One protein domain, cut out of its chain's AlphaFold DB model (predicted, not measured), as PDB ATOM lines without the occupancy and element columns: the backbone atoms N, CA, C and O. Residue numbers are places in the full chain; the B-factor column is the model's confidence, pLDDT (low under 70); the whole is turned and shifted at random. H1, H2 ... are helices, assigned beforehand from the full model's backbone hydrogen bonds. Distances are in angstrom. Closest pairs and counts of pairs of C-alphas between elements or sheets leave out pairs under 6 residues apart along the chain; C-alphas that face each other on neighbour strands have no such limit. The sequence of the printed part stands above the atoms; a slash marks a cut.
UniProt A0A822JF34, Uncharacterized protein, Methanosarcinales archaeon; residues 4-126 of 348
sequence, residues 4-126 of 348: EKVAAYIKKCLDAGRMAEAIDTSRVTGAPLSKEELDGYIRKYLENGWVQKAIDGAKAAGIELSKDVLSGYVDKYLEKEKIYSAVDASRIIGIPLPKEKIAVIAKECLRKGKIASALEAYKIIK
ATOM      1  N   GLU A   4     -20.230 -10.733  32.923       92.19
ATOM      2  CA  GLU A   4     -19.990  -9.913  34.116       92.19
ATOM      3  C   GLU A   4     -18.606  -9.244  34.137       92.19
ATOM      4  O   GLU A   4     -18.473  -8.077  34.509       92.19
ATOM      5  N   LYS A   5     -17.554  -9.961  33.720       95.00
ATOM      6  CA  LYS A   5     -16.187  -9.417  33.679       95.00
ATOM      7  C   LYS A   5     -16.044  -8.365  32.580       95.00
ATOM      8  O   LYS A   5     -15.334  -7.379  32.779       95.00
ATOM      9  N   VAL A   6     -16.736  -8.553  31.456       96.00
ATOM     10  CA  VAL A   6     -16.782  -7.582  30.353       96.00
ATOM     11  C   VAL A   6     -17.520  -6.313  30.787       96.00
ATOM     12  O   VAL A   6     -16.982  -5.217  30.636       96.00
ATOM     13  N   ALA A   7     -18.696  -6.443  31.406       95.69
ATOM     14  CA  ALA A   7     -19.461  -5.301  31.912       95.69
ATOM     15  C   ALA A   7     -18.679  -4.501  32.971       95.69
ATOM     16  O   ALA A   7     -18.620  -3.269  32.916       95.69
ATOM     17  N   ALA A   8     -18.004  -5.187  33.900       96.56
ATOM     18  CA  ALA A   8     -17.145  -4.545  34.893       96.56
ATOM     19  C   ALA A   8     -15.976  -3.778  34.249       96.56
ATOM     20  O   ALA A   8     -15.631  -2.681  34.694       96.56
ATOM     21  N   TYR A   9     -15.384  -4.329  33.185       97.62
ATOM     22  CA  TYR A   9     -14.325  -3.661  32.431       97.62
ATOM     23  C   TYR A   9     -14.824  -2.395  31.728       97.62
ATOM     24  O   TYR A   9     -14.218  -1.335  31.885       97.62
ATOM     25  N   ILE A  10     -15.951  -2.484  31.013       97.69
ATOM     26  CA  ILE A  10     -16.589  -1.344  30.336       97.69
ATOM     27  C   ILE A  10     -16.855  -0.221  31.342       97.69
ATOM     28  O   ILE A  10     -16.436   0.917  31.122       97.69
ATOM     29  N   LYS A  11     -17.456  -0.543  32.495       97.44
ATOM     30  CA  LYS A  11     -17.707   0.430  33.565       97.44
ATOM     31  C   LYS A  11     -16.419   1.073  34.078       97.44
ATOM     32  O   LYS A  11     -16.354   2.292  34.196       97.44
ATOM     33  N   LYS A  12     -15.370   0.283  34.326       97.75
ATOM     34  CA  LYS A  12     -14.059   0.799  34.753       97.75
ATOM     35  C   LYS A  12     -13.465   1.763  33.723       97.75
ATOM     36  O   LYS A  12     -12.886   2.780  34.104       97.75
ATOM     37  N   CYS A  13     -13.596   1.462  32.432       97.62
ATOM     38  CA  CYS A  13     -13.155   2.358  31.366       97.62
ATOM     39  C   CYS A  13     -13.938   3.675  31.376       97.62
ATOM     40  O   CYS A  13     -13.317   4.734  31.305       97.62
ATOM     41  N   LEU A  14     -15.261   3.625  31.541       97.75
ATOM     42  CA  LEU A  14     -16.096   4.821  31.665       97.75
ATOM     43  C   LEU A  14     -15.736   5.638  32.919       97.75
ATOM     44  O   LEU A  14     -15.472   6.831  32.829       97.75
ATOM     45  N   ASP A  15     -15.581   5.022  34.087       96.69
ATOM     46  CA  ASP A  15     -15.184   5.752  35.301       96.69
ATOM     47  C   ASP A  15     -13.787   6.400  35.193       96.69
ATOM     48  O   ASP A  15     -13.548   7.465  35.764       96.69
ATOM     49  N   ALA A  16     -12.878   5.820  34.400       96.00
ATOM     50  CA  ALA A  16     -11.566   6.400  34.096       96.00
ATOM     51  C   ALA A  16     -11.602   7.499  33.007       96.00
ATOM     52  O   ALA A  16     -10.590   8.165  32.740       96.00
ATOM     53  N   GLY A  17     -12.752   7.710  32.362       95.31
ATOM     54  CA  GLY A  17     -12.911   8.637  31.247       95.31
ATOM     55  C   GLY A  17     -12.365   8.121  29.910       95.31
ATOM     56  O   GLY A  17     -12.020   8.916  29.042       95.31
ATOM     57  N   ARG A  18     -12.267   6.798  29.739       96.94
ATOM     58  CA  ARG A  18     -11.841   6.105  28.509       96.94
ATOM     59  C   ARG A  18     -13.061   5.607  27.731       96.94
ATOM     60  O   ARG A  18     -13.258   4.409  27.540       96.94
ATOM     61  N   MET A  19     -13.922   6.539  27.321       97.81
ATOM     62  CA  MET A  19     -15.215   6.209  26.707       97.81
ATOM     63  C   MET A  19     -15.080   5.523  25.342       97.81
ATOM     64  O   MET A  19     -15.803   4.568  25.089       97.81
ATOM     65  N   ALA A  20     -14.133   5.942  24.498       96.31
ATOM     66  CA  ALA A  20     -13.898   5.292  23.204       96.31
ATOM     67  C   ALA A  20     -13.565   3.796  23.365       96.31
ATOM     68  O   ALA A  20     -14.165   2.947  22.717       96.31
ATOM     69  N   GLU A  21     -12.689   3.469  24.320       97.00
ATOM     70  CA  GLU A  21     -12.316   2.089  24.651       97.00
ATOM     71  C   GLU A  21     -13.506   1.277  25.190       97.00
ATOM     72  O   GLU A  21     -13.672   0.103  24.854       97.00
ATOM     73  N   ALA A  22     -14.359   1.902  26.008       97.44
ATOM     74  CA  ALA A  22     -15.585   1.287  26.507       97.44
ATOM     75  C   ALA A  22     -16.570   0.957  25.368       97.44
ATOM     76  O   ALA A  22     -17.111  -0.150  25.334       97.44
ATOM     77  N   ILE A  23     -16.750   1.881  24.415       96.69
ATOM     78  CA  ILE A  23     -17.605   1.707  23.232       96.69
ATOM     79  C   ILE A  23     -17.057   0.601  22.320       96.69
ATOM     80  O   ILE A  23     -17.806  -0.289  21.916       96.69
ATOM     81  N   ASP A  24     -15.752   0.603  22.036       97.12
ATOM     82  CA  ASP A  24     -15.118  -0.430  21.211       97.12
ATOM     83  C   ASP A  24     -15.235  -1.818  21.854       97.12
ATOM     84  O   ASP A  24     -15.567  -2.791  21.175       97.12
ATOM     85  N   THR A  25     -15.032  -1.909  23.173       96.62
ATOM     86  CA  THR A  25     -15.180  -3.170  23.913       96.62
ATOM     87  C   THR A  25     -16.620  -3.676  23.868       96.62
ATOM     88  O   THR A  25     -16.839  -4.855  23.587       96.62
ATOM     89  N   SER A  26     -17.607  -2.802  24.098       96.31
ATOM     90  CA  SER A  26     -19.034  -3.136  23.978       96.31
ATOM     91  C   SER A  26     -19.365  -3.671  22.579       96.31
ATOM     92  O   SER A  26     -19.938  -4.752  22.461       96.31
ATOM     93  N   ARG A  27     -18.899  -2.999  21.516       96.19
ATOM     94  CA  ARG A  27     -19.124  -3.423  20.124       96.19
ATOM     95  C   ARG A  27     -18.520  -4.794  19.813       96.19
ATOM     96  O   ARG A  27     -19.163  -5.595  19.146       96.19
ATOM     97  N   VAL A  28     -17.294  -5.062  20.267       96.75
ATOM     98  CA  VAL A  28     -16.595  -6.337  20.004       96.75
ATOM     99  C   VAL A  28     -17.218  -7.499  20.778       96.75
ATOM    100  O   VAL A  28     -17.251  -8.622  20.284       96.75
ATOM    101  N   THR A  29     -17.698  -7.243  21.991       95.88
ATOM    102  CA  THR A  29     -18.211  -8.289  22.888       95.88
ATOM    103  C   THR A  29     -19.721  -8.488  22.795       95.88
ATOM    104  O   THR A  29     -20.228  -9.468  23.332       95.88
ATOM    105  N   GLY A  30     -20.445  -7.575  22.144       94.69
ATOM    106  CA  GLY A  30     -21.909  -7.560  22.122       94.69
ATOM    107  C   GLY A  30     -22.541  -7.159  23.460       94.69
ATOM    108  O   GLY A  30     -23.761  -7.221  23.592       94.69
ATOM    109  N   ALA A  31     -21.740  -6.748  24.452       94.75
ATOM    110  CA  ALA A  31     -22.250  -6.279  25.734       94.75
ATOM    111  C   ALA A  31     -23.055  -4.981  25.532       94.75
ATOM    112  O   ALA A  31     -22.558  -4.067  24.866       94.75
ATOM    113  N   PRO A  32     -24.273  -4.868  26.093       92.44
ATOM    114  CA  PRO A  32     -25.127  -3.710  25.870       92.44
ATOM    115  C   PRO A  32     -24.509  -2.449  26.481       92.44
ATOM    116  O   PRO A  32     -24.020  -2.465  27.610       92.44
ATOM    117  N   LEU A  33     -24.547  -1.357  25.720       95.88
ATOM    118  CA  LEU A  33     -24.168  -0.024  26.171       95.88
ATOM    119  C   LEU A  33     -25.059   0.988  25.450       95.88
ATOM    120  O   LEU A  33     -24.969   1.152  24.231       95.88
ATOM    121  N   SER A  34     -25.973   1.607  26.190       96.75
ATOM    122  CA  SER A  34     -26.981   2.511  25.626       96.75
ATOM    123  C   SER A  34     -26.436   3.927  25.408       96.75
ATOM    124  O   SER A  34     -25.458   4.349  26.034       96.75
ATOM    125  N   LYS A  35     -27.085   4.697  24.524       96.31
ATOM    126  CA  LYS A  35     -26.735   6.112  24.322       96.31
ATOM    127  C   LYS A  35     -27.045   6.946  25.562       96.31
ATOM    128  O   LYS A  35     -26.302   7.871  25.865       96.31
ATOM    129  N   GLU A  36     -28.098   6.598  26.291       96.88
ATOM    130  CA  GLU A  36     -28.525   7.252  27.526       96.88
ATOM    131  C   GLU A  36     -27.477   7.082  28.635       96.88
ATOM    132  O   GLU A  36     -27.132   8.046  29.320       96.88
ATOM    133  N   GLU A  37     -26.908   5.880  28.778       96.62
ATOM    134  CA  GLU A  37     -25.795   5.642  29.703       96.62
ATOM    135  C   GLU A  37     -24.561   6.467  29.318       96.62
ATOM    136  O   GLU A  37     -23.941   7.090  30.183       96.62
ATOM    137  N   LEU A  38     -24.220   6.518  28.026       97.81
ATOM    138  CA  LEU A  38     -23.099   7.317  27.525       97.81
ATOM    139  C   LEU A  38     -23.312   8.824  27.760       97.81
ATOM    140  O   LEU A  38     -22.384   9.482  28.237       97.81
ATOM    141  N   ASP A  39     -24.517   9.357  27.524       97.38
ATOM    142  CA  ASP A  39     -24.872  10.755  27.838       97.38
ATOM    143  C   ASP A  39     -24.706  11.051  29.335       97.38
ATOM    144  O   ASP A  39     -24.104  12.057  29.720       97.38
ATOM    145  N   GLY A  40     -25.138  10.124  30.197       97.62
ATOM    146  CA  GLY A  40     -24.933  10.213  31.641       97.62
ATOM    147  C   GLY A  40     -23.454  10.350  32.026       97.62
ATOM    148  O   GLY A  40     -23.098  11.201  32.848       97.62
ATOM    149  N   TYR A  41     -22.565   9.573  31.398       98.06
ATOM    150  CA  TYR A  41     -21.120   9.693  31.622       98.06
ATOM    151  C   TYR A  41     -20.521  10.975  31.035       98.06
ATOM    152  O   TYR A  41     -19.659  11.569  31.681       98.06
ATOM    153  N   ILE A  42     -20.981  11.446  29.873       97.94
ATOM    154  CA  ILE A  42     -20.548  12.733  29.298       97.94
ATOM    155  C   ILE A  42     -20.860  13.870  30.275       97.94
ATOM    156  O   ILE A  42     -19.971  14.657  30.610       97.94
ATOM    157  N   ARG A  43     -22.081  13.911  30.826       96.81
ATOM    158  CA  ARG A  43     -22.458  14.885  31.864       96.81
ATOM    159  C   ARG A  43     -21.610  14.737  33.121       96.81
ATOM    160  O   ARG A  43     -21.138  15.737  33.652       96.81
ATOM    161  N   LYS A  44     -21.345  13.507  33.575       97.00
ATOM    162  CA  LYS A  44     -20.456  13.240  34.722       97.00
ATOM    163  C   LYS A  44     -19.038  13.770  34.480       97.00
ATOM    164  O   LYS A  44     -18.448  14.371  35.378       97.00
ATOM    165  N   TYR A  45     -18.486  13.593  33.281       97.38
ATOM    166  CA  TYR A  45     -17.174  14.139  32.920       97.38
ATOM    167  C   TYR A  45     -17.185  15.668  32.939       97.38
ATOM    168  O   TYR A  45     -16.263  16.267  33.498       97.38
ATOM    169  N   LEU A  46     -18.242  16.296  32.416       96.44
ATOM    170  CA  LEU A  46     -18.416  17.746  32.491       96.44
ATOM    171  C   LEU A  46     -18.539  18.220  33.945       96.44
ATOM    172  O   LEU A  46     -17.802  19.110  34.342       96.44
ATOM    173  N   GLU A  47     -19.343  17.596  34.805       95.25
ATOM    174  CA  GLU A  47     -19.399  17.950  36.238       95.25
ATOM    175  C   GLU A  47     -18.025  17.872  36.927       95.25
ATOM    176  O   GLU A  47     -17.659  18.726  37.749       95.25
ATOM    177  N   ASN A  48     -17.222  16.879  36.545       93.38
ATOM    178  CA  ASN A  48     -15.877  16.686  37.071       93.38
ATOM    179  C   ASN A  48     -14.856  17.690  36.518       93.38
ATOM    180  O   ASN A  48     -13.832  17.907  37.163       93.38
ATOM    181  N   GLY A  49     -15.157  18.391  35.422       94.06
ATOM    182  CA  GLY A  49     -14.233  19.318  34.762       94.06
ATOM    183  C   GLY A  49     -13.334  18.653  33.717       94.06
ATOM    184  O   GLY A  49     -12.353  19.251  33.280       94.06
ATOM    185  N   TRP A  50     -13.647  17.418  33.312       95.00
ATOM    186  CA  TRP A  50     -12.924  16.657  32.289       95.00
ATOM    187  C   TRP A  50     -13.457  16.978  30.889       95.00
ATOM    188  O   TRP A  50     -13.963  16.105  30.186       95.00
ATOM    189  N   VAL A  51     -13.349  18.248  30.502       94.94
ATOM    190  CA  VAL A  51     -13.972  18.796  29.288       94.94
ATOM    191  C   VAL A  51     -13.532  18.040  28.032       94.94
ATOM    192  O   VAL A  51     -14.381  17.529  27.305       94.94
ATOM    193  N   GLN A  52     -12.223  17.867  27.821       93.69
ATOM    194  CA  GLN A  52     -11.711  17.124  26.664       93.69
ATOM    195  C   GLN A  52     -12.223  15.673  26.619       93.69
ATOM    196  O   GLN A  52     -12.646  15.202  25.568       93.69
ATOM    197  N   LYS A  53     -12.279  14.979  27.767       95.44
ATOM    198  CA  LYS A  53     -12.801  13.601  27.830       95.44
ATOM    199  C   LYS A  53     -14.294  13.534  27.505       95.44
ATOM    200  O   LYS A  53     -14.735  12.576  26.877       95.44
ATOM    201  N   ALA A  54     -15.069  14.530  27.938       96.75
ATOM    202  CA  ALA A  54     -16.482  14.653  27.593       96.75
ATOM    203  C   ALA A  54     -16.679  14.824  26.086       96.75
ATOM    204  O   ALA A  54     -17.535  14.160  25.512       96.75
ATOM    205  N   ILE A  55     -15.853  15.648  25.442       94.94
ATOM    206  CA  ILE A  55     -15.916  15.898  23.997       94.94
ATOM    207  C   ILE A  55     -15.501  14.665  23.198       94.94
ATOM    208  O   ILE A  55     -16.226  14.252  22.293       94.94
ATOM    209  N   ASP A  56     -14.370  14.050  23.544       94.94
ATOM    210  CA  ASP A  56     -13.889  12.844  22.865       94.94
ATOM    211  C   ASP A  56     -14.887  11.690  23.031       94.94
ATOM    212  O   ASP A  56     -15.166  10.956  22.082       94.94
ATOM    213  N   GLY A  57     -15.475  11.569  24.226       96.19
ATOM    214  CA  GLY A  57     -16.537  10.615  24.520       96.19
ATOM    215  C   GLY A  57     -17.812  10.868  23.718       96.19
ATOM    216  O   GLY A  57     -18.311   9.948  23.074       96.19
ATOM    217  N   ALA A  58     -18.299  12.111  23.686       96.50
ATOM    218  CA  ALA A  58     -19.465  12.509  22.899       96.50
ATOM    219  C   ALA A  58     -19.264  12.209  21.408       96.50
ATOM    220  O   ALA A  58     -20.115  11.580  20.776       96.50
ATOM    221  N   LYS A  59     -18.085  12.542  20.870       96.44
ATOM    222  CA  LYS A  59     -17.706  12.226  19.489       96.44
ATOM    223  C   LYS A  59     -17.694  10.719  19.226       96.44
ATOM    224  O   LYS A  59     -18.242  10.285  18.216       96.44
ATOM    225  N   ALA A  60     -17.104   9.922  20.119       95.69
ATOM    226  CA  ALA A  60     -17.072   8.463  19.988       95.69
ATOM    227  C   ALA A  60     -18.473   7.831  20.077       95.69
ATOM    228  O   ALA A  60     -18.753   6.855  19.385       95.69
ATOM    229  N   ALA A  61     -19.360   8.405  20.891       95.94
ATOM    230  CA  ALA A  61     -20.740   7.960  21.066       95.94
ATOM    231  C   ALA A  61     -21.696   8.441  19.956       95.94
ATOM    232  O   ALA A  61     -22.855   8.018  19.915       95.94
ATOM    233  N   GLY A  62     -21.245   9.338  19.069       96.38
ATOM    234  CA  GLY A  62     -22.116  10.017  18.107       96.38
ATOM    235  C   GLY A  62     -23.194  10.867  18.792       96.38
ATOM    236  O   GLY A  62     -24.321  10.937  18.302       96.38
ATOM    237  N   ILE A  63     -22.865  11.443  19.952       96.44
ATOM    238  CA  ILE A  63     -23.709  12.359  20.722       96.44
ATOM    239  C   ILE A  63     -23.226  13.778  20.431       96.44
ATOM    240  O   ILE A  63     -22.044  14.090  20.580       96.44
ATOM    241  N   GLU A  64     -24.137  14.645  19.995       94.31
ATOM    242  CA  GLU A  64     -23.815  16.046  19.751       94.31
ATOM    243  C   GLU A  64     -23.761  16.807  21.076       94.31
ATOM    244  O   GLU A  64     -24.752  16.900  21.801       94.31
ATOM    245  N   LEU A  65     -22.594  17.368  21.391       94.38
ATOM    246  CA  LEU A  65     -22.426  18.247  22.539       94.38
ATOM    247  C   LEU A  65     -22.512  19.700  22.063       94.38
ATOM    248  O   LEU A  65     -21.572  20.214  21.454       94.38
ATOM    249  N   SER A  66     -23.651  20.351  22.310       93.06
ATOM    250  CA  SER A  66     -23.877  21.712  21.821       93.06
ATOM    251  C   SER A  66     -22.957  22.727  22.508       93.06
ATOM    252  O   SER A  66     -22.555  22.571  23.668       93.06
ATOM    253  N   LYS A  67     -22.648  23.818  21.795       92.00
ATOM    254  CA  LYS A  67     -21.883  24.939  22.362       92.00
ATOM    255  C   LYS A  67     -22.582  25.558  23.571       92.00
ATOM    256  O   LYS A  67     -21.894  25.953  24.503       92.00
ATOM    257  N   ASP A  68     -23.914  25.576  23.589       91.50
ATOM    258  CA  ASP A  68     -24.701  26.111  24.704       91.50
ATOM    259  C   ASP A  68     -24.522  25.281  25.979       91.50
ATOM    260  O   ASP A  68     -24.349  25.841  27.062       91.50
ATOM    261  N   VAL A  69     -24.476  23.945  25.856       92.88
ATOM    262  CA  VAL A  69     -24.188  23.060  26.996       92.88
ATOM    263  C   VAL A  69     -22.794  23.359  27.546       92.88
ATOM    264  O   VAL A  69     -22.641  23.579  28.746       92.88
ATOM    265  N   LEU A  70     -21.779  23.424  26.678       92.44
ATOM    266  CA  LEU A  70     -20.411  23.756  27.090       92.44
ATOM    267  C   LEU A  70     -20.307  25.163  27.696       92.44
ATOM    268  O   LEU A  70     -19.611  25.333  28.695       92.44
ATOM    269  N   SER A  71     -21.028  26.146  27.151       91.69
ATOM    270  CA  SER A  71     -21.072  27.511  27.682       91.69
ATOM    271  C   SER A  71     -21.657  27.550  29.095       91.69
ATOM    272  O   SER A  71     -21.090  28.204  29.967       91.69
ATOM    273  N   GLY A  72     -22.728  26.797  29.367       92.94
ATOM    274  CA  GLY A  72     -23.281  26.675  30.720       92.94
ATOM    275  C   GLY A  72     -22.290  26.062  31.720       92.94
ATOM    276  O   GLY A  72     -22.247  26.452  32.887       92.94
ATOM    277  N   TYR A  73     -21.438  25.139  31.263       94.69
ATOM    278  CA  TYR A  73     -20.375  24.574  32.097       94.69
ATOM    279  C   TYR A  73     -19.208  25.536  32.331       94.69
ATOM    280  O   TYR A  73     -18.618  25.477  33.407       94.69
ATOM    281  N   VAL A  74     -18.895  26.442  31.396       92.69
ATOM    282  CA  VAL A  74     -17.873  27.482  31.609       92.69
ATOM    283  C   VAL A  74     -18.203  28.313  32.847       92.69
ATOM    284  O   VAL A  74     -17.363  28.434  33.739       92.69
ATOM    285  N   ASP A  75     -19.429  28.829  32.946       87.12
ATOM    286  CA  ASP A  75     -19.851  29.626  34.100       87.12
ATOM    287  C   ASP A  75     -19.832  28.807  35.391       87.12
ATOM    288  O   ASP A  75     -19.263  29.237  36.395       87.12
ATOM    289  N   LYS A  76     -20.328  27.570  35.331       92.88
ATOM    290  CA  LYS A  76     -20.302  26.638  36.461       92.88
ATOM    291  C   LYS A  76     -18.883  26.312  36.937       92.88
ATOM    292  O   LYS A  76     -18.660  26.108  38.130       92.88
ATOM    293  N   TYR A  77     -17.910  26.223  36.033       93.75
ATOM    294  CA  TYR A  77     -16.511  26.008  36.396       93.75
ATOM    295  C   TYR A  77     -15.908  27.224  37.074       93.75
ATOM    296  O   TYR A  77     -15.185  27.059  38.051       93.75
ATOM    297  N   LEU A  78     -16.228  28.422  36.594       87.88
ATOM    298  CA  LEU A  78     -15.790  29.667  37.212       87.88
ATOM    299  C   LEU A  78     -16.353  29.813  38.633       87.88
ATOM    300  O   LEU A  78     -15.595  30.099  39.553       87.88
ATOM    301  N   GLU A  79     -17.638  29.513  38.835       87.06
ATOM    302  CA  GLU A  79     -18.283  29.500  40.159       87.06
ATOM    303  C   GLU A  79     -17.673  28.467  41.116       87.06
ATOM    304  O   GLU A  79     -17.581  28.700  42.319       87.06
ATOM    305  N   LYS A  80     -17.233  27.319  40.586       88.94
ATOM    306  CA  LYS A  80     -16.573  26.249  41.351       88.94
ATOM    307  C   LYS A  80     -15.048  26.394  41.422       88.94
ATOM    308  O   LYS A  80     -14.385  25.435  41.812       88.94
ATOM    309  N   GLU A  81     -14.489  27.532  41.003       87.38
ATOM    310  CA  GLU A  81     -13.041  27.810  40.999       87.38
ATOM    311  C   GLU A  81     -12.212  26.801  40.162       87.38
ATOM    312  O   GLU A  81     -11.003  26.657  40.332       87.38
ATOM    313  N   LYS A  82     -12.837  26.101  39.205       89.56
ATOM    314  CA  LYS A  82     -12.194  25.150  38.279       89.56
ATOM    315  C   LYS A  82     -11.648  25.871  37.044       89.56
ATOM    316  O   LYS A  82     -12.111  25.660  35.922       89.56
ATOM    317  N   ILE A  83     -10.656  26.733  37.248       88.56
ATOM    318  CA  ILE A  83     -10.184  27.678  36.222       88.56
ATOM    319  C   ILE A  83      -9.671  26.972  34.956       88.56
ATOM    320  O   ILE A  83     -10.033  27.383  33.855       88.56
ATOM    321  N   TYR A  84      -8.920  25.870  35.069       87.56
ATOM    322  CA  TYR A  84      -8.485  25.109  33.887       87.56
ATOM    323  C   TYR A  84      -9.646  24.570  33.060       87.56
ATOM    324  O   TYR A  84      -9.631  24.691  31.839       87.56
ATOM    325  N   SER A  85     -10.658  23.997  33.715       91.50
ATOM    326  CA  SER A  85     -11.838  23.473  33.027       91.50
ATOM    327  C   SER A  85     -12.606  24.600  32.333       91.50
ATOM    328  O   SER A  85     -13.044  24.422  31.199       91.50
ATOM    329  N   ALA A  86     -12.713  25.773  32.968       92.75
ATOM    330  CA  ALA A  86     -13.319  26.958  32.363       92.75
ATOM    331  C   ALA A  86     -12.554  27.430  31.119       92.75
ATOM    332  O   ALA A  86     -13.170  27.683  30.085       92.75
ATOM    333  N   VAL A  87     -11.221  27.517  31.195       88.94
ATOM    334  CA  VAL A  87     -10.363  27.924  30.068       88.94
ATOM    335  C   VAL A  87     -10.430  26.920  28.925       88.94
ATOM    336  O   VAL A  87     -10.530  27.322  27.769       88.94
ATOM    337  N   ASP A  88     -10.382  25.624  29.230       88.62
ATOM    338  CA  ASP A  88     -10.419  24.575  28.216       88.62
ATOM    339  C   ASP A  88     -11.767  24.571  27.481       88.62
ATOM    340  O   ASP A  88     -11.806  24.637  26.252       88.62
ATOM    341  N   ALA A  89     -12.875  24.633  28.228       91.69
ATOM    342  CA  ALA A  89     -14.213  24.760  27.656       91.69
ATOM    343  C   ALA A  89     -14.375  26.046  26.827       91.69
ATOM    344  O   ALA A  89     -14.854  25.977  25.696       91.69
ATOM    345  N   SER A  90     -13.910  27.191  27.336       92.00
ATOM    346  CA  SER A  90     -13.905  28.487  26.637       92.00
ATOM    347  C   SER A  90     -13.136  28.431  25.310       92.00
ATOM    348  O   SER A  90     -13.632  28.885  24.273       92.00
ATOM    349  N   ARG A  91     -11.949  27.813  25.314       90.38
ATOM    350  CA  ARG A  91     -11.122  27.615  24.117       90.38
ATOM    351  C   ARG A  91     -11.835  26.763  23.069       90.38
ATOM    352  O   ARG A  91     -11.772  27.087  21.888       90.38
ATOM    353  N   ILE A  92     -12.515  25.702  23.496       89.12
ATOM    354  CA  ILE A  92     -13.233  24.780  22.608       89.12
ATOM    355  C   ILE A  92     -14.447  25.452  21.960       89.12
ATOM    356  O   ILE A  92     -14.669  25.292  20.760       89.12
ATOM    357  N   ILE A  93     -15.231  26.223  22.722       92.19
ATOM    358  CA  ILE A  93     -16.406  26.921  22.170       92.19
ATOM    359  C   ILE A  93     -16.026  28.145  21.322       92.19
ATOM    360  O   ILE A  93     -16.845  28.610  20.524       92.19
ATOM    361  N   GLY A  94     -14.783  28.627  21.450       90.94
ATOM    362  CA  GLY A  94     -14.255  29.791  20.737       90.94
ATOM    363  C   GLY A  94     -14.685  31.128  21.345       90.94
ATOM    364  O   GLY A  94     -14.644  32.147  20.661       90.94
ATOM    365  N   ILE A  95     -15.116  31.128  22.610       88.75
ATOM    366  CA  ILE A  95     -15.569  32.325  23.326       88.75
ATOM    367  C   ILE A  95     -14.549  32.609  24.425       88.75
ATOM    368  O   ILE A  95     -14.503  31.836  25.380       88.75
ATOM    369  N   PRO A  96     -13.722  33.664  24.321       88.31
ATOM    370  CA  PRO A  96     -12.722  33.965  25.336       88.31
ATOM    371  C   PRO A  96     -13.381  34.340  26.665       88.31
ATOM    372  O   PRO A  96     -14.390  35.044  26.702       88.31
ATOM    373  N   LEU A  97     -12.782  33.892  27.767       90.56
ATOM    374  CA  LEU A  97     -13.207  34.293  29.104       90.56
ATOM    375  C   LEU A  97     -12.965  35.795  29.334       90.56
ATOM    376  O   LEU A  97     -11.864  36.274  29.039       90.56
ATOM    377  N   PRO A  98     -13.930  36.529  29.920       90.38
ATOM    378  CA  PRO A  98     -13.709  37.909  30.339       90.38
ATOM    379  C   PRO A  98     -12.574  37.977  31.362       90.38
ATOM    380  O   PRO A  98     -12.611  37.285  32.388       90.38
ATOM    381  N   LYS A  99     -11.566  38.813  31.097       93.25
ATOM    382  CA  LYS A  99     -10.395  38.952  31.976       93.25
ATOM    383  C   LYS A  99     -10.801  39.402  33.372       93.25
ATOM    384  O   LYS A  99     -10.296  38.876  34.357       93.25
ATOM    385  N   GLU A 100     -11.767  40.310  33.447       93.00
ATOM    386  CA  GLU A 100     -12.304  40.873  34.681       93.00
ATOM    387  C   GLU A 100     -12.921  39.774  35.555       93.00
ATOM    388  O   GLU A 100     -12.691  39.737  36.763       93.00
ATOM    389  N   LYS A 101     -13.638  38.819  34.944       90.44
ATOM    390  CA  LYS A 101     -14.240  37.683  35.659       90.44
ATOM    391  C   LYS A 101     -13.166  36.747  36.218       90.44
ATOM    392  O   LYS A 101     -13.270  36.333  37.370       90.44
ATOM    393  N   ILE A 102     -12.114  36.457  35.446       92.44
ATOM    394  CA  ILE A 102     -10.981  35.651  35.933       92.44
ATOM    395  C   ILE A 102     -10.250  36.379  37.066       92.44
ATOM    396  O   ILE A 102      -9.936  35.752  38.072       92.44
ATOM    397  N   ALA A 103     -10.016  37.687  36.940       94.69
ATOM    398  CA  ALA A 103      -9.345  38.481  37.966       94.69
ATOM    399  C   ALA A 103     -10.123  38.490  39.294       94.69
ATOM    400  O   ALA A 103      -9.516  38.377  40.357       94.69
ATOM    401  N   VAL A 104     -11.460  38.574  39.253       94.31
ATOM    402  CA  VAL A 104     -12.309  38.476  40.454       94.31
ATOM    403  C   VAL A 104     -12.155  37.114  41.134       94.31
ATOM    404  O   VAL A 104     -11.941  37.059  42.342       94.31
ATOM    405  N   ILE A 105     -12.194  36.021  40.369       92.81
ATOM    406  CA  ILE A 105     -12.024  34.662  40.908       92.81
ATOM    407  C   ILE A 105     -10.607  34.464  41.451       92.81
ATOM    408  O   ILE A 105     -10.433  33.857  42.501       92.81
ATOM    409  N   ALA A 106      -9.593  35.010  40.778       95.25
ATOM    410  CA  ALA A 106      -8.208  34.957  41.230       95.25
ATOM    411  C   ALA A 106      -8.039  35.602  42.613       95.25
ATOM    412  O   ALA A 106      -7.430  35.006  43.500       95.25
ATOM    413  N   LYS A 107      -8.628  36.789  42.814       96.38
ATOM    414  CA  LYS A 107      -8.648  37.471  44.117       96.38
ATOM    415  C   LYS A 107      -9.392  36.655  45.170       96.38
ATOM    416  O   LYS A 107      -8.905  36.512  46.284       96.38
ATOM    417  N   GLU A 108     -10.536  36.078  44.818       95.31
ATOM    418  CA  GLU A 108     -11.303  35.232  45.735       95.31
ATOM    419  C   GLU A 108     -10.521  33.976  46.158       95.31
ATOM    420  O   GLU A 108     -10.523  33.613  47.332       95.31
ATOM    421  N   CYS A 109      -9.780  33.349  45.238       95.12
ATOM    422  CA  CYS A 109      -8.876  32.245  45.556       95.12
ATOM    423  C   CYS A 109      -7.790  32.669  46.559       95.12
ATOM    424  O   CYS A 109      -7.557  31.946  47.528       95.12
ATOM    425  N   LEU A 110      -7.165  33.841  46.382       97.38
ATOM    426  CA  LEU A 110      -6.194  34.381  47.349       97.38
ATOM    427  C   LEU A 110      -6.831  34.597  48.727       97.38
ATOM    428  O   LEU A 110      -6.280  34.173  49.740       97.38
ATOM    429  N   ARG A 111      -8.044  35.153  48.772       97.00
ATOM    430  CA  ARG A 111      -8.819  35.355  50.011       97.00
ATOM    431  C   ARG A 111      -9.310  34.066  50.670       97.00
ATOM    432  O   ARG A 111      -9.889  34.123  51.748       97.00
ATOM    433  N   LYS A 112      -9.076  32.911  50.044       96.00
ATOM    434  CA  LYS A 112      -9.324  31.571  50.596       96.00
ATOM    435  C   LYS A 112      -8.035  30.788  50.854       96.00
ATOM    436  O   LYS A 112      -8.112  29.587  51.086       96.00
ATOM    437  N   GLY A 113      -6.863  31.419  50.740       96.25
ATOM    438  CA  GLY A 113      -5.570  30.742  50.890       96.25
ATOM    439  C   GLY A 113      -5.196  29.820  49.718       96.25
ATOM    440  O   GLY A 113      -4.235  29.064  49.800       96.25
ATOM    441  N   LYS A 114      -5.931  29.849  48.596       95.75
ATOM    442  CA  LYS A 114      -5.706  28.963  47.437       95.75
ATOM    443  C   LYS A 114      -4.708  29.570  46.451       95.75
ATOM    444  O   LYS A 114      -5.064  29.903  45.316       95.75
ATOM    445  N   ILE A 115      -3.454  29.708  46.880       96.31
ATOM    446  CA  ILE A 115      -2.413  30.403  46.110       96.31
ATOM    447  C   ILE A 115      -2.191  29.800  44.717       96.31
ATOM    448  O   ILE A 115      -2.232  30.532  43.732       96.31
ATOM    449  N   ALA A 116      -2.058  28.475  44.597       94.88
ATOM    450  CA  ALA A 116      -1.806  27.819  43.312       94.88
ATOM    451  C   ALA A 116      -2.896  28.141  42.271       94.88
ATOM    452  O   ALA A 116      -2.591  28.587  41.165       94.88
ATOM    453  N   SER A 117      -4.172  28.010  42.654       90.94
ATOM    454  CA  SER A 117      -5.307  28.320  41.776       90.94
ATOM    455  C   SER A 117      -5.357  29.798  41.384       90.94
ATOM    456  O   SER A 117      -5.668  30.125  40.239       90.94
ATOM    457  N   ALA A 118      -5.024  30.705  42.306       95.50
ATOM    458  CA  ALA A 118      -4.948  32.129  42.001       95.50
ATOM    459  C   ALA A 118      -3.819  32.455  41.010       95.50
ATOM    460  O   ALA A 118      -4.040  33.190  40.048       95.50
ATOM    461  N   LEU A 119      -2.618  31.898  41.204       95.69
ATOM    462  CA  LEU A 119      -1.473  32.142  40.321       95.69
ATOM    463  C   LEU A 119      -1.726  31.648  38.899       95.69
ATOM    464  O   LEU A 119      -1.336  32.302  37.931       95.69
ATOM    465  N   GLU A 120      -2.425  30.528  38.757       91.81
ATOM    466  CA  GLU A 120      -2.855  30.024  37.456       91.81
ATOM    467  C   GLU A 120      -3.818  30.990  36.765       91.81
ATOM    468  O   GLU A 120      -3.629  31.309  35.589       91.81
ATOM    469  N   ALA A 121      -4.797  31.520  37.501       92.69
ATOM    470  CA  ALA A 121      -5.721  32.539  37.008       92.69
ATOM    471  C   ALA A 121      -4.979  33.783  36.498       92.69
ATOM    472  O   ALA A 121      -5.194  34.219  35.364       92.69
ATOM    473  N   TYR A 122      -4.054  34.309  37.307       96.00
ATOM    474  CA  TYR A 122      -3.228  35.469  36.967       96.00
ATOM    475  C   TYR A 122      -2.333  35.206  35.749       96.00
ATOM    476  O   TYR A 122      -2.222  36.052  34.857       96.00
ATOM    477  N   LYS A 123      -1.783  33.993  35.631       95.19
ATOM    478  CA  LYS A 123      -1.022  33.554  34.455       95.19
ATOM    479  C   LYS A 123      -1.872  33.536  33.182       95.19
ATOM    480  O   LYS A 123      -1.373  33.928  32.127       95.19
ATOM    481  N   ILE A 124      -3.138  33.118  33.262       91.75
ATOM    482  CA  ILE A 124      -4.066  33.094  32.118       91.75
ATOM    483  C   ILE A 124      -4.346  34.511  31.606       91.75
ATOM    484  O   ILE A 124      -4.281  34.747  30.399       91.75
ATOM    485  N   ILE A 125      -4.610  35.465  32.506       95.25
ATOM    486  CA  ILE A 125      -4.870  36.866  32.126       95.25
ATOM    487  C   ILE A 125      -3.596  37.680  31.860       95.25
ATOM    488  O   ILE A 125      -3.691  38.788  31.332       95.25
ATOM    489  N   LYS A 126      -2.416  37.094  32.123       96.00
ATOM    490  CA  LYS A 126      -1.083  37.706  31.984       96.00
ATOM    491  C   LYS A 126      -0.900  38.940  32.869       96.00
ATOM    492  O   LYS A 126      -0.281  39.919  32.455       96.00
TER     493      LYS A 126
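What this domain is: This is residues 4 to 126 of the 348 residues of an uncharacterized protein of Methanosarcinales archaeon (UniProt A0A822JF34). Four helical hairpins, H1 with H2, H3 with H4, H5 with H6 and H7 with H8, follow one another in a curving row, a loose solenoid of helix pairs. The odd-numbered helices make one layer and the even-numbered ones the other. The printed part has 123 residues with eight named helices, H1 to H8 in order, and no named strand: the class is all helix. The whole is loose, with a radius of gyration of the C-alphas of 17.1 A, and elongated, spanning 52 by 28 by 19 A.

How they stand to each other: H1, residues 4 to 15, and H2, residues 19 to 29, form a hairpin at a shallow tilt of 17 degrees, their closest C-alphas being Ile 10 and Ala 22, 4.8 A apart. H3, residues 35 to 48, and H4, residues 51 to 61, form the next, at 8 degrees, closest at C-alphas 42 and 54, 4.8 A. H2 touches H4, C-alphas 19 and 57 being closest at 5.1 A. H5, residues 67 to 79, and H6, residues 83 to 93, form a hairpin, closest at C-alphas 74 and 86, 4.6 A. H4 touches H6 at a steep tilt of 44 degrees, closest at C-alphas 51 and 89, 6.2 A. H7, residues 99 to 110, and H8, residues 115 to 125, form the last hairpin, closest at C-alphas 106 and 118, 4.4 A. H6 and H8 only just touch, with 3 pairs of C-alphas within 8 A, the closest being 83 and 121, 6.6 A. In H1 to H8 every O i to N i+4 pair is within hydrogen-bond range.

Where its parts are: H1 begins at C-alpha 4, (-19.990, -9.913, 34.116). H3 measures 19.8 A and H5 18.7 A from first to last C-alpha. H8 ends at C-alpha 125, (-4.870, 36.866, 32.126).

The domain as a whole: The C-alphas farthest apart, of Gly 30 and Arg 111, are 52.8 A apart. The printed part has no cut, and its seven links between helices are tight. No printed residue is under 70 in pLDDT.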